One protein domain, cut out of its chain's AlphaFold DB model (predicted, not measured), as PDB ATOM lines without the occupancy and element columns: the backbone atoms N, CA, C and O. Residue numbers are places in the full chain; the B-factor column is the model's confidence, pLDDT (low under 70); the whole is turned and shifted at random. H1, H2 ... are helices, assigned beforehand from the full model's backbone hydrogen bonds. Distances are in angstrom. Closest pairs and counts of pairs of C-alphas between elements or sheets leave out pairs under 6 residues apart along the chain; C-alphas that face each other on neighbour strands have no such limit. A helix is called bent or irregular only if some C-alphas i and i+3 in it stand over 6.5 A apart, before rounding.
ATOM      1  N   MET A   1      33.483  18.143 -56.471       41.19
ATOM      2  CA  MET A   1      33.507  18.358 -55.001       41.19
ATOM      3  C   MET A   1      34.136  17.218 -54.193       41.19
ATOM      4  O   MET A   1      34.883  17.536 -53.281       41.19
ATOM      5  N   ARG A   2      33.946  15.926 -54.525       36.28
ATOM      6  CA  ARG A   2      34.626  14.799 -53.830       36.28
ATOM      7  C   ARG A   2      36.162  14.925 -53.766       36.28
ATOM      8  O   ARG A   2      36.754  14.619 -52.741       36.28
ATOM      9  N   MET A   3      36.786  15.468 -54.814       34.66
ATOM     10  CA  MET A   3      38.241  15.666 -54.885       34.66
ATOM     11  C   MET A   3      38.757  16.793 -53.965       34.66
ATOM     12  O   MET A   3      39.835  16.675 -53.395       34.66
ATOM     13  N   LEU A   4      37.961  17.850 -53.747       34.88
ATOM     14  CA  LEU A   4      38.308  18.961 -52.847       34.88
ATOM     15  C   LEU A   4      38.192  18.545 -51.364       34.88
ATOM     16  O   LEU A   4      38.939  19.018 -50.515       34.88
ATOM     17  N   LEU A   5      37.282  17.610 -51.068       42.75
ATOM     18  CA  LEU A   5      37.060  17.036 -49.736       42.75
ATOM     19  C   LEU A   5      38.159  16.023 -49.347       42.75
ATOM     20  O   LEU A   5      38.614  16.014 -48.207       42.75
ATOM     21  N   LEU A   6      38.637  15.225 -50.312       46.62
ATOM     22  CA  LEU A   6      39.831  14.371 -50.182       46.62
ATOM     23  C   LEU A   6      41.114  15.203 -50.007       46.62
ATOM     24  O   LEU A   6      41.974  14.861 -49.194       46.62
ATOM     25  N   LEU A   7      41.211  16.347 -50.692       42.94
ATOM     26  CA  LEU A   7      42.288  17.319 -50.490       42.94
ATOM     27  C   LEU A   7      42.285  17.907 -49.070       42.94
ATOM     28  O   LEU A   7      43.344  18.060 -48.483       42.94
ATOM     29  N   LEU A   8      41.133  18.163 -48.448       43.06
ATOM     30  CA  LEU A   8      41.101  18.641 -47.056       43.06
ATOM     31  C   LEU A   8      41.430  17.536 -46.032       43.06
ATOM     32  O   LEU A   8      42.047  17.814 -45.002       43.06
ATOM     33  N   LEU A   9      41.111  16.272 -46.337       46.09
ATOM     34  CA  LEU A   9      41.472  15.117 -45.502       46.09
ATOM     35  C   LEU A   9      42.976  14.793 -45.533       46.09
ATOM     36  O   LEU A   9      43.516  14.368 -44.510       46.09
ATOM     37  N   THR A  10      43.668  15.052 -46.646       44.84
ATOM     38  CA  THR A  10      45.127  14.851 -46.785       44.84
ATOM     39  C   THR A  10      45.962  15.966 -46.136       44.84
ATOM     40  O   THR A  10      47.089  15.735 -45.699       44.84
ATOM     41  N   MET A  11      45.417  17.171 -45.966       44.41
ATOM     42  CA  MET A  11      46.204  18.318 -45.486       44.41
ATOM     43  C   MET A  11      46.399  18.379 -43.961       44.41
ATOM     44  O   MET A  11      47.338  19.032 -43.510       44.41
ATOM     45  N   GLY A  12      45.542  17.727 -43.166       50.00
ATOM     46  CA  GLY A  12      45.587  17.814 -41.694       50.00
ATOM     47  C   GLY A  12      46.340  16.669 -41.008       50.00
ATOM     48  O   GLY A  12      47.159  16.917 -40.127       50.00
ATOM     49  N   PHE A  13      46.104  15.427 -41.447       48.28
ATOM     50  CA  PHE A  13      46.724  14.228 -40.867       48.28
ATOM     51  C   PHE A  13      47.935  13.732 -41.676       48.28
ATOM     52  O   PHE A  13      48.894  13.256 -41.085       48.28
ATOM     53  N   TRP A  14      47.938  13.900 -43.007       48.84
ATOM     54  CA  TRP A  14      48.939  13.279 -43.894       48.84
ATOM     55  C   TRP A  14      50.093  14.197 -44.293       48.84
ATOM     56  O   TRP A  14      51.164  13.726 -44.659       48.84
ATOM     57  N   ARG A  15      49.943  15.521 -44.155       46.19
ATOM     58  CA  ARG A  15      50.994  16.490 -44.527       46.19
ATOM     59  C   ARG A  15      52.266  16.427 -43.660       46.19
ATOM     60  O   ARG A  15      53.191  17.196 -43.901       46.19
ATOM     61  N   ARG A  16      52.321  15.549 -42.650       48.28
ATOM     62  CA  ARG A  16      53.491  15.340 -41.774       48.28
ATOM     63  C   ARG A  16      53.881  13.879 -41.546       48.28
ATOM     64  O   ARG A  16      54.840  13.638 -40.816       48.28
ATOM     65  N   THR A  17      53.203  12.911 -42.157       50.16
ATOM     66  CA  THR A  17      53.607  11.504 -42.053       50.16
ATOM     67  C   THR A  17      54.666  11.248 -43.112       50.16
ATOM     68  O   THR A  17      54.359  10.847 -44.226       50.16
ATOM     69  N   ALA A  18      55.930  11.518 -42.792       54.62
ATOM     70  CA  ALA A  18      57.046  11.336 -43.724       54.62
ATOM     71  C   ALA A  18      57.250   9.873 -44.200       54.62
ATOM     72  O   ALA A  18      58.185   9.620 -44.951       54.62
ATOM     73  N   GLY A  19      56.423   8.915 -43.751       70.50
ATOM     74  CA  GLY A  19      56.541   7.485 -44.056       70.50
ATOM     75  C   GLY A  19      55.620   6.955 -45.164       70.50
ATOM     76  O   GLY A  19      56.098   6.236 -46.034       70.50
ATOM     77  N   CYS A  20      54.325   7.299 -45.163       79.69
ATOM     78  CA  CYS A  20      53.356   6.794 -46.148       79.69
ATOM     79  C   CYS A  20      52.942   7.873 -47.148       79.69
ATOM     80  O   CYS A  20      52.597   8.987 -46.741       79.69
ATOM     81  N   ASP A  21      52.880   7.521 -48.436       84.75
ATOM     82  CA  ASP A  21      52.236   8.371 -49.434       84.75
ATOM     83  C   ASP A  21      50.727   8.453 -49.109       84.75
ATOM     84  O   ASP A  21      50.092   7.423 -48.849       84.75
ATOM     85  N   PRO A  22      50.110   9.650 -49.102       80.12
ATOM     86  CA  PRO A  22      48.670   9.794 -48.895       80.12
ATOM     87  C   PRO A  22      47.830   8.904 -49.822       80.12
ATOM     88  O   PRO A  22      46.750   8.460 -49.426       80.12
ATOM     89  N   ASN A  23      48.319   8.615 -51.031       84.31
ATOM     90  CA  ASN A  23      47.644   7.762 -52.006       84.31
ATOM     91  C   ASN A  23      47.578   6.294 -51.560       84.31
ATOM     92  O   ASN A  23      46.569   5.626 -51.807       84.31
ATOM     93  N   ASP A  24      48.596   5.801 -50.846       82.75
ATOM     94  CA  ASP A  24      48.617   4.424 -50.340       82.75
ATOM     95  C   ASP A  24      47.451   4.175 -49.382       82.75
ATOM     96  O   ASP A  24      46.832   3.103 -49.388       82.75
ATOM     97  N   VAL A  25      47.106   5.196 -48.597       81.75
ATOM     98  CA  VAL A  25      46.060   5.108 -47.578       81.75
ATOM     99  C   VAL A  25      44.711   5.644 -48.061       81.75
ATOM    100  O   VAL A  25      43.668   5.194 -47.581       81.75
ATOM    101  N   ALA A  26      44.691   6.509 -49.078       82.62
ATOM    102  CA  ALA A  26      43.458   6.928 -49.748       82.62
ATOM    103  C   ALA A  26      42.644   5.719 -50.238       82.62
ATOM    104  O   ALA A  26      41.425   5.686 -50.055       82.62
ATOM    105  N   SER A  27      43.320   4.671 -50.724       85.44
ATOM    106  CA  SER A  27      42.686   3.413 -51.140       85.44
ATOM    107  C   SER A  27      41.882   2.716 -50.027       85.44
ATOM    108  O   SER A  27      40.917   2.002 -50.311       85.44
ATOM    109  N   CYS A  28      42.235   2.930 -48.752       84.81
ATOM    110  CA  CYS A  28      41.474   2.424 -47.610       84.81
ATOM    111  C   CYS A  28      40.191   3.225 -47.379       84.81
ATOM    112  O   CYS A  28      39.171   2.646 -47.013       84.81
ATOM    113  N   VAL A  29      40.231   4.539 -47.610       81.50
ATOM    114  CA  VAL A  29      39.078   5.436 -47.440       81.50
ATOM    115  C   VAL A  29      38.078   5.269 -48.582       81.50
ATOM    116  O   VAL A  29      36.877   5.248 -48.336       81.50
ATOM    117  N   GLU A  30      38.553   5.088 -49.815       81.69
ATOM    118  CA  GLU A  30      37.697   4.873 -50.993       81.69
ATOM    119  C   GLU A  30      36.840   3.607 -50.895       81.69
ATOM    120  O   GLU A  30      35.757   3.539 -51.473       81.69
ATOM    121  N   ARG A  31      37.308   2.608 -50.141       78.94
ATOM    122  CA  ARG A  31      36.567   1.364 -49.896       78.94
ATOM    123  C   ARG A  31      35.496   1.503 -48.823       78.94
ATOM    124  O   ARG A  31      34.737   0.555 -48.618       78.94
ATOM    125  N   LEU A  32      35.431   2.639 -48.129       79.50
ATOM    126  CA  LEU A  32      34.443   2.825 -47.085       79.50
ATOM    127  C   LEU A  32      33.066   3.062 -47.701       79.50
ATOM    128  O   LEU A  32      32.928   3.909 -48.586       79.50
ATOM    129  N   PRO A  33      32.025   2.373 -47.207       76.81
ATOM    130  CA  PRO A  33      30.648   2.600 -47.620       76.81
ATOM    131  C   PRO A  33      30.110   3.892 -46.981       76.81
ATOM    132  O   PRO A  33      29.132   3.876 -46.237       76.81
ATOM    133  N   LEU A  34      30.784   5.017 -47.219       75.50
ATOM    134  CA  LEU A  34      30.385   6.315 -46.695       75.50
ATOM    135  C   LEU A  34      29.309   6.934 -47.590       75.50
ATOM    136  O   LEU A  34      29.446   6.929 -48.820       75.50
ATOM    137  N   PRO A  35      28.268   7.542 -46.999       75.06
ATOM    138  CA  PRO A  35      27.385   8.431 -47.734       75.06
ATOM    139  C   PRO A  35      28.202   9.521 -48.451       75.06
ATOM    140  O   PRO A  35      29.198   9.995 -47.901       75.06
ATOM    141  N   PRO A  36      27.776   9.994 -49.637       69.81
ATOM    142  CA  PRO A  36      28.516  10.967 -50.452       69.81
ATOM    143  C   PRO A  36      28.903  12.277 -49.745       69.81
ATOM    144  O   PRO A  36      29.789  12.972 -50.237       69.81
ATOM    145  N   ASN A  37      28.269  12.596 -48.612       68.88
ATOM    146  CA  ASN A  37      28.460  13.834 -47.853       68.88
ATOM    147  C   ASN A  37      29.104  13.615 -46.475       68.88
ATOM    148  O   ASN A  37      29.189  14.557 -45.689       68.88
ATOM    149  N   GLN A  38      29.529  12.394 -46.150       66.88
ATOM    150  CA  GLN A  38      30.121  12.100 -44.852       66.88
ATOM    151  C   GLN A  38      31.640  12.055 -44.957       66.88
ATOM    152  O   GLN A  38      32.211  11.202 -45.634       66.88
ATOM    153  N   THR A  39      32.300  12.974 -44.261       65.81
ATOM    154  CA  THR A  39      33.749  12.940 -44.076       65.81
ATOM    155  C   THR A  39      34.093  12.067 -42.878       65.81
ATOM    156  O   THR A  39      33.430  12.109 -41.841       65.81
ATOM    157  N   VAL A  40      35.150  11.266 -43.008       64.75
ATOM    158  CA  VAL A  40      35.769  10.627 -41.842       64.75
ATOM    159  C   VAL A  40      36.543  11.714 -41.114       64.75
ATOM    160  O   VAL A  40      37.509  12.246 -41.658       64.75
ATOM    161  N   ASN A  41      36.110  12.090 -39.910       69.06
ATOM    162  CA  ASN A  41      36.876  13.050 -39.124       69.06
ATOM    163  C   ASN A  41      38.218  12.414 -38.725       69.06
ATOM    164  O   ASN A  41      38.264  11.259 -38.305       69.06
ATOM    165  N   GLN A  42      39.299  13.186 -38.840       68.44
ATOM    166  CA  GLN A  42      40.650  12.784 -38.442       68.44
ATOM    167  C   GLN A  42      40.732  12.460 -36.946       68.44
ATOM    168  O   GLN A  42      41.520  11.613 -36.527       68.44
ATOM    169  N   ASN A  43      39.905  13.117 -36.132       79.88
ATOM    170  CA  ASN A  43      39.799  12.834 -34.716       79.88
ATOM    171  C   ASN A  43      38.629  11.873 -34.464       79.88
ATOM    172  O   ASN A  43      37.462  12.272 -34.450       79.88
ATOM    173  N   MET A  44      38.940  10.592 -34.236       83.62
ATOM    174  CA  MET A  44      37.918   9.587 -33.929       83.62
ATOM    175  C   MET A  44      37.094   9.970 -32.695       83.62
ATOM    176  O   MET A  44      35.886   9.743 -32.688       83.62
ATOM    177  N   LEU A  45      37.703  10.601 -31.684       88.12
ATOM    178  CA  LEU A  45      36.961  11.089 -30.521       88.12
ATOM    179  C   LEU A  45      35.886  12.086 -30.935       88.12
ATOM    180  O   LEU A  45      34.762  12.006 -30.462       88.12
ATOM    181  N   GLU A  46      36.210  12.996 -31.847       88.81
ATOM    182  CA  GLU A  46      35.246  13.970 -32.344       88.81
ATOM    183  C   GLU A  46      34.113  13.282 -33.112       88.81
ATOM    184  O   GLU A  46      32.950  13.564 -32.846       88.81
ATOM    185  N   SER A  47      34.425  12.302 -33.972       88.12
ATOM    186  CA  SER A  47      33.395  11.480 -34.634       88.12
ATOM    187  C   SER A  47      32.473  10.802 -33.620       88.12
ATOM    188  O   SER A  47      31.253  10.854 -33.760       88.12
ATOM    189  N   LEU A  48      33.035  10.210 -32.567       89.56
ATOM    190  CA  LEU A  48      32.263   9.556 -31.511       89.56
ATOM    191  C   LEU A  48      31.396  10.541 -30.722       89.56
ATOM    192  O   LEU A  48      30.257  10.223 -30.391       89.56
ATOM    193  N   LEU A  49      31.891  11.751 -30.466       91.94
ATOM    194  CA  LEU A  49      31.131  12.799 -29.783       91.94
ATOM    195  C   LEU A  49      30.026  13.420 -30.657       91.94
ATOM    196  O   LEU A  49      29.125  14.064 -30.124       91.94
ATOM    197  N   THR A  50      30.026  13.172 -31.971       90.38
ATOM    198  CA  THR A  50      28.877  13.489 -32.843       90.38
ATOM    199  C   THR A  50      27.806  12.393 -32.868       90.38
ATOM    200  O   THR A  50      26.724  12.599 -33.421       90.38
ATOM    201  N   ALA A  51      28.069  11.225 -32.274       90.75
ATOM    202  CA  ALA A  51      27.153  10.090 -32.268       90.75
ATOM    203  C   ALA A  51      26.045  10.267 -31.215       90.75
ATOM    204  O   ALA A  51      26.040   9.621 -30.170       90.75
ATOM    205  N   THR A  52      25.082  11.144 -31.491       89.94
ATOM    206  CA  THR A  52      23.950  11.435 -30.589       89.94
ATOM    207  C   THR A  52      22.879  10.336 -30.551       89.94
ATOM    208  O   THR A  52      21.898  10.457 -29.821       89.94
ATOM    209  N   SER A  53      23.036   9.260 -31.327       91.94
ATOM    210  CA  SER A  53      22.114   8.123 -31.362       91.94
ATOM    211  C   SER A  53      22.853   6.797 -31.526       91.94
ATOM    212  O   SER A  53      23.930   6.737 -32.124       91.94
ATOM    213  N   ASP A  54      22.244   5.711 -31.044       90.12
ATOM    214  CA  ASP A  54      22.804   4.359 -31.158       90.12
ATOM    215  C   ASP A  54      22.960   3.925 -32.622       90.12
ATOM    216  O   ASP A  54      23.938   3.268 -32.973       90.12
ATOM    217  N   ALA A  55      22.032   4.339 -33.493       90.94
ATOM    218  CA  ALA A  55      22.111   4.084 -34.929       90.94
ATOM    219  C   ALA A  55      23.346   4.754 -35.545       90.94
ATOM    220  O   ALA A  55      24.097   4.110 -36.277       90.94
ATOM    221  N   ARG A  56      23.603   6.021 -35.188       89.94
ATOM    222  CA  ARG A  56      24.784   6.751 -35.663       89.94
ATOM    223  C   ARG A  56      26.075   6.160 -35.103       89.94
ATOM    224  O   ARG A  56      27.062   6.053 -35.823       89.94
ATOM    225  N   LEU A  57      26.063   5.739 -33.839       90.94
ATOM    226  CA  LEU A  57      27.204   5.072 -33.221       90.94
ATOM    227  C   LEU A  57      27.518   3.736 -33.906       90.94
ATOM    228  O   LEU A  57      28.680   3.436 -34.166       90.94
ATOM    229  N   LEU A  58      26.492   2.941 -34.219       90.81
ATOM    230  CA  LEU A  58      26.642   1.676 -34.935       90.81
ATOM    231  C   LEU A  58      27.193   1.889 -36.349       90.81
ATOM    232  O   LEU A  58      28.081   1.153 -36.766       90.81
ATOM    233  N   GLU A  59      26.709   2.908 -37.059       89.88
ATOM    234  CA  GLU A  59      27.220   3.286 -38.377       89.88
ATOM    235  C   GLU A  59      28.714   3.637 -38.317       89.88
ATOM    236  O   GLU A  59      29.505   3.099 -39.093       89.88
ATOM    237  N   ILE A  60      29.121   4.457 -37.340       88.75
ATOM    238  CA  ILE A  60      30.536   4.768 -37.090       88.75
ATOM    239  C   ILE A  60      31.318   3.478 -36.818       88.75
ATOM    240  O   ILE A  60      32.368   3.267 -37.419       88.75
ATOM    241  N   CYS A  61      30.804   2.588 -35.970       90.75
ATOM    242  CA  CYS A  61      31.462   1.316 -35.686       90.75
ATOM    243  C   CYS A  61      31.653   0.451 -36.941       90.75
ATOM    244  O   CYS A  61      32.726  -0.112 -37.119       90.75
ATOM    245  N   ILE A  62      30.663   0.368 -37.832       90.44
ATOM    246  CA  ILE A  62      30.769  -0.398 -39.086       90.44
ATOM    247  C   ILE A  62      31.819   0.221 -40.016       90.44
ATOM    248  O   ILE A  62      32.653  -0.494 -40.577       90.44
ATOM    249  N   ILE A  63      31.810   1.551 -40.156       87.69
ATOM    250  CA  ILE A  63      32.790   2.273 -40.974       87.69
ATOM    251  C   ILE A  63      34.200   1.984 -40.454       87.69
ATOM    252  O   ILE A  63      35.042   1.516 -41.218       87.69
ATOM    253  N   TYR A  64      34.454   2.195 -39.160       87.75
ATOM    254  CA  TYR A  64      35.784   1.989 -38.585       87.75
ATOM    255  C   TYR A  64      36.223   0.523 -38.621       87.75
ATOM    256  O   TYR A  64      37.384   0.286 -38.929       87.75
ATOM    257  N   ASP A  65      35.331  -0.447 -38.398       90.56
ATOM    258  CA  ASP A  65      35.653  -1.881 -38.503       90.56
ATOM    259  C   ASP A  65      36.187  -2.242 -39.898       90.56
ATOM    260  O   ASP A  65      37.263  -2.827 -40.050       90.56
ATOM    261  N   SER A  66      35.474  -1.791 -40.936       88.75
ATOM    262  CA  SER A  66      35.854  -2.041 -42.330       88.75
ATOM    263  C   SER A  66      37.150  -1.326 -42.734       88.75
ATOM    264  O   SER A  66      37.945  -1.869 -43.507       88.75
ATOM    265  N   ALA A  67      37.402  -0.133 -42.185       88.00
ATOM    266  CA  ALA A  67      38.591   0.658 -42.489       88.00
ATOM    267  C   ALA A  67      39.841   0.158 -41.758       88.00
ATOM    268  O   ALA A  67      40.931   0.152 -42.336       88.00
ATOM    269  N   MET A  68      39.700  -0.221 -40.481       89.38
ATOM    270  CA  MET A  68      40.824  -0.388 -39.554       89.38
ATOM    271  C   MET A  68      41.820  -1.424 -40.059       89.38
ATOM    272  O   MET A  68      43.013  -1.153 -40.093       89.38
ATOM    273  N   SER A  69      41.330  -2.565 -40.548       90.56
ATOM    274  CA  SER A  69      42.184  -3.634 -41.082       90.56
ATOM    275  C   SER A  69      43.038  -3.168 -42.271       90.56
ATOM    276  O   SER A  69      44.185  -3.584 -42.427       90.56
ATOM    277  N   CYS A  70      42.497  -2.282 -43.117       90.06
ATOM    278  CA  CYS A  70      43.245  -1.700 -44.230       90.06
ATOM    279  C   CYS A  70      44.300  -0.705 -43.733       90.06
ATOM    280  O   CYS A  70      45.456  -0.791 -44.154       90.06
ATOM    281  N   PHE A  71      43.912   0.190 -42.815       89.69
ATOM    282  CA  PHE A  71      44.818   1.162 -42.202       89.69
ATOM    283  C   PHE A  71      45.979   0.485 -41.475       89.69
ATOM    284  O   PHE A  71      47.118   0.890 -41.674       89.69
ATOM    285  N   GLU A  72      45.712  -0.555 -40.681       92.62
ATOM    286  CA  GLU A  72      46.742  -1.305 -39.955       92.62
ATOM    287  C   GLU A  72      47.788  -1.877 -40.902       92.62
ATOM    288  O   GLU A  72      48.971  -1.599 -40.733       92.62
ATOM    289  N   ARG A  73      47.351  -2.589 -41.945       93.62
ATOM    290  CA  ARG A  73      48.260  -3.174 -42.935       93.62
ATOM    291  C   ARG A  73      49.094  -2.105 -43.643       93.62
ATOM    292  O   ARG A  73      50.306  -2.246 -43.752       93.62
ATOM    293  N   LYS A  74      48.467  -1.014 -44.096       92.12
ATOM    294  CA  LYS A  74      49.177   0.052 -44.819       92.12
ATOM    295  C   LYS A  74      50.175   0.795 -43.931       92.12
ATOM    296  O   LYS A  74      51.298   1.059 -44.344       92.12
ATOM    297  N   ILE A  75      49.803   1.083 -42.690       91.38
ATOM    298  CA  ILE A  75      50.673   1.780 -41.733       91.38
ATOM    299  C   ILE A  75      51.759   0.850 -41.167       91.38
ATOM    300  O   ILE A  75      52.823   1.310 -40.743       91.38
ATOM    301  N   GLU A  76      51.557  -0.463 -41.196       93.88
ATOM    302  CA  GLU A  76      52.631  -1.425 -40.959       93.88
ATOM    303  C   GLU A  76      53.668  -1.390 -42.094       93.88
ATOM    304  O   GLU A  76      54.860  -1.254 -41.801       93.88
ATOM    305  N   GLU A  77      53.203  -1.394 -43.353       93.44
ATOM    306  CA  GLU A  77      54.021  -1.359 -44.577       93.44
ATOM    307  C   GLU A  77      54.884  -0.089 -44.696       93.44
ATOM    308  O   GLU A  77      56.098  -0.193 -44.863       93.44
ATOM    309  N   CYS A  78      54.283   1.102 -44.600       91.75
ATOM    310  CA  CYS A  78      54.978   2.376 -44.860       91.75
ATOM    311  C   CYS A  78      55.007   3.340 -43.663       91.75
ATOM    312  O   CYS A  78      55.728   4.336 -43.675       91.75
ATOM    313  N   GLY A  79      54.228   3.080 -42.613       89.44
ATOM    314  CA  GLY A  79      53.998   4.061 -41.556       89.44
ATOM    315  C   GLY A  79      55.194   4.264 -40.631       89.44
ATOM    316  O   GLY A  79      55.952   3.335 -40.317       89.44
ATOM    317  N   THR A  80      55.318   5.494 -40.135       90.56
ATOM    318  CA  THR A  80      56.258   5.854 -39.069       90.56
ATOM    319  C   THR A  80      55.829   5.251 -37.725       90.56
ATOM    320  O   THR A  80      54.739   4.686 -37.567       90.56
ATOM    321  N   ARG A  81      56.685   5.365 -36.704       89.62
ATOM    322  CA  ARG A  81      56.342   4.924 -35.341       89.62
ATOM    323  C   ARG A  81      55.150   5.710 -34.788       89.62
ATOM    324  O   ARG A  81      54.320   5.149 -34.067       89.62
ATOM    325  N   GLU A  82      55.071   6.991 -35.120       87.12
ATOM    326  CA  GLU A  82      54.002   7.905 -34.741       87.12
ATOM    327  C   GLU A  82      52.675   7.477 -35.376       87.12
ATOM    328  O   GLU A  82      51.670   7.402 -34.664       87.12
ATOM    329  N   ASP A  83      52.695   7.084 -36.653       86.56
ATOM    330  CA  ASP A  83      51.515   6.605 -37.388       86.56
ATOM    331  C   ASP A  83      50.977   5.309 -36.788       86.56
ATOM    332  O   ASP A  83      49.794   5.205 -36.457       86.56
ATOM    333  N   ARG A  84      51.863   4.336 -36.545       90.75
ATOM    334  CA  ARG A  84      51.499   3.067 -35.890       90.75
ATOM    335  C   ARG A  84      50.919   3.306 -34.498       90.75
ATOM    336  O   ARG A  84      49.931   2.682 -34.114       90.75
ATOM    337  N   SER A  85      51.501   4.241 -33.747       87.75
ATOM    338  CA  SER A  85      50.988   4.654 -32.440       87.75
ATOM    339  C   SER A  85      49.612   5.320 -32.543       87.75
ATOM    340  O   SER A  85      48.759   5.083 -31.688       87.75
ATOM    341  N   ALA A  86      49.373   6.141 -33.565       85.38
ATOM    342  CA  ALA A  86      48.077   6.770 -33.792       85.38
ATOM    343  C   ALA A  86      47.002   5.729 -34.142       85.38
ATOM    344  O   ALA A  86      45.958   5.705 -33.491       85.38
ATOM    345  N   VAL A  87      47.280   4.805 -35.068       88.88
ATOM    346  CA  VAL A  87      46.358   3.704 -35.417       88.88
ATOM    347  C   VAL A  87      46.053   2.835 -34.209       88.88
ATOM    348  O   VAL A  87      44.889   2.546 -33.943       88.88
ATOM    349  N   ALA A  88      47.070   2.465 -33.428       90.00
ATOM    350  CA  ALA A  88      46.870   1.665 -32.228       90.00
ATOM    351  C   ALA A  88      45.952   2.368 -31.211       90.00
ATOM    352  O   ALA A  88      45.114   1.717 -30.587       90.00
ATOM    353  N   ARG A  89      46.075   3.693 -31.053       87.62
ATOM    354  CA  ARG A  89      45.193   4.497 -30.189       87.62
ATOM    355  C   ARG A  89      43.761   4.529 -30.719       87.62
ATOM    356  O   ARG A  89      42.832   4.261 -29.959       87.62
ATOM    357  N   THR A  90      43.591   4.769 -32.016       88.19
ATOM    358  CA  THR A  90      42.282   4.737 -32.683       88.19
ATOM    359  C   THR A  90      41.630   3.361 -32.552       88.19
ATOM    360  O   THR A  90      40.462   3.275 -32.191       88.19
ATOM    361  N   LYS A  91      42.382   2.270 -32.732       90.56
ATOM    362  CA  LYS A  91      41.883   0.899 -32.556       90.56
ATOM    363  C   LYS A  91      41.440   0.609 -31.125       90.56
ATOM    364  O   LYS A  91      40.401  -0.010 -30.924       90.56
ATOM    365  N   ARG A  92      42.198   1.055 -30.118       91.38
ATOM    366  CA  ARG A  92      41.790   0.906 -28.709       91.38
ATOM    367  C   ARG A  92      40.486   1.646 -28.430       91.38
ATOM    368  O   ARG A  92      39.607   1.081 -27.787       91.38
ATOM    369  N   LEU A  93      40.353   2.871 -28.939       90.44
ATOM    370  CA  LEU A  93      39.139   3.671 -28.791       90.44
ATOM    371  C   LEU A  93      37.947   3.029 -29.508       90.44
ATOM    372  O   LEU A  93      36.868   2.921 -28.931       90.44
ATOM    373  N   TYR A  94      38.166   2.553 -30.732       89.56
ATOM    374  CA  TYR A  94      37.200   1.771 -31.493       89.56
ATOM    375  C   TYR A  94      36.714   0.560 -30.694       89.56
ATOM    376  O   TYR A  94      35.517   0.437 -30.455       89.56
ATOM    377  N   ASN A  95      37.630  -0.278 -30.207       91.00
ATOM    378  CA  ASN A  95      37.278  -1.461 -29.428       91.00
ATOM    379  C   ASN A  95      36.505  -1.083 -28.160       91.00
ATOM    380  O   ASN A  95      35.493  -1.699 -27.862       91.00
ATOM    381  N   PHE A  96      36.929  -0.038 -27.445       90.44
ATOM    382  CA  PHE A  96      36.243   0.416 -26.236       90.44
ATOM    383  C   PHE A  96      34.778   0.801 -26.496       90.44
ATOM    384  O   PHE A  96      33.907   0.491 -25.690       90.44
ATOM    385  N   VAL A  97      34.494   1.461 -27.619       90.19
ATOM    386  CA  VAL A  97      33.148   1.980 -27.900       90.19
ATOM    387  C   VAL A  97      32.270   1.003 -28.683       90.19
ATOM    388  O   VAL A  97      31.044   1.014 -28.540       90.19
ATOM    389  N   CYS A  98      32.869   0.179 -29.534       89.81
ATOM    390  CA  CYS A  98      32.148  -0.700 -30.449       89.81
ATOM    391  C   CYS A  98      32.003  -2.135 -29.932       89.81
ATOM    392  O   CYS A  98      31.189  -2.886 -30.476       89.81
ATOM    393  N   ASP A  99      32.717  -2.508 -28.866       89.06
ATOM    394  CA  ASP A  99      32.526  -3.799 -28.211       89.06
ATOM    395  C   ASP A  99      31.142  -3.887 -27.536       89.06
ATOM    396  O   ASP A  99      30.632  -2.956 -26.903       89.06
TER     397      ASP A  99
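AT A GLANCE: This is residues 1 to 99 of the 561 residues of an uncharacterized protein of Pristionchus pacificus (UniProt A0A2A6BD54). A long, bent helix, H4, and the helix H5, which folds back beside it, make a two-helix core; H2 packs on the second arm of H4, while H3 lies by the first arm of H4 and by H5. H1 lies away from this core, close to H2 alone, and a long loop, residues 31 to 43, leads from H2 to H3. The printed part has 99 residues, with five named helices in the order H1, H2, H3, H4, H5 and no named strand, and its class is all helix. It is compact, with a radius of gyration of the C-alphas of 13.2 A, and spans 37 by 32 by 20 A.

HOW THE PARTS SIT: H1, residues 2 to 13, is close to but not clearly touching H2, residues 22 to 30; their closest C-alphas, those of Thr 10 and Pro 22, are 6.5 A apart. H4, residues 54 to 77, was assigned as one helix by its hydrogen bonds, but it is bent: C-alphas 66 and 69 are 6.6 A apart, and its arms H4a, residues 54 to 66, and H4b, residues 69 to 77, stand at a steep tilt of 39 degrees. H2 touches H4b at a shallow tilt of 11 degrees, opposite ways, closest at the C-alphas of Cys 28 and Cys 70, 5.6 A. H3, residues 44 to 49, and H4a form a helical hairpin and only just touch, with 3 pairs of C-alphas within 8 A, the closest being Leu 48 and Leu 57 at 7.0 A. H4b and H5, residues 81 to 98, form a second helical hairpin at a shallow tilt of 16 degrees; H5 touches H4b with residues 83 to 87 alone, and the closest C-alphas, Ile 75 and Arg 84, are 6.0 A apart. With residues 94 to 98 alone H5 touches H4a at a steep tilt of 38 degrees, closest at the C-alphas of Cys 61 and Cys 98, 5.7 A. H5 and H3 only just touch, with 3 pairs of C-alphas within 8 A, the closest being Met 44 and Thr 90 at 6.6 A. H1 is apart from H3, H4a, H4b and H5. Each O i to N i+4 pair is within hydrogen-bond range in H3, H4a, H4b and H5, against 6 of 8 in H1 and 3 of 5 in H2.

IN THESE COORDINATES: H1 begins at C-alpha 2, (34.626, 14.799, -53.830), and is 17.7 A long; H2 measures 12.2 A and H3 8.6 A. H4a begins at C-alpha 54, (22.804, 4.359, -31.158), and is 18.3 A long; H4b measures 12.6 A. H5 runs 25.3 A to C-alpha 98, (32.148, -0.700, -30.449).

THE WHOLE: The two C-alphas farthest apart, those of Ala 18 and Ser 53, are 37.2 A apart. The printed part has no cut. The link from H2 to H3 is long; those from H3 to H4 and from H4 to H5 are tight, and that from H1 to H2 is short. The mean pLDDT of the printed part is 78.3, and residues 1 to 18 and 36 to 42 are under 70.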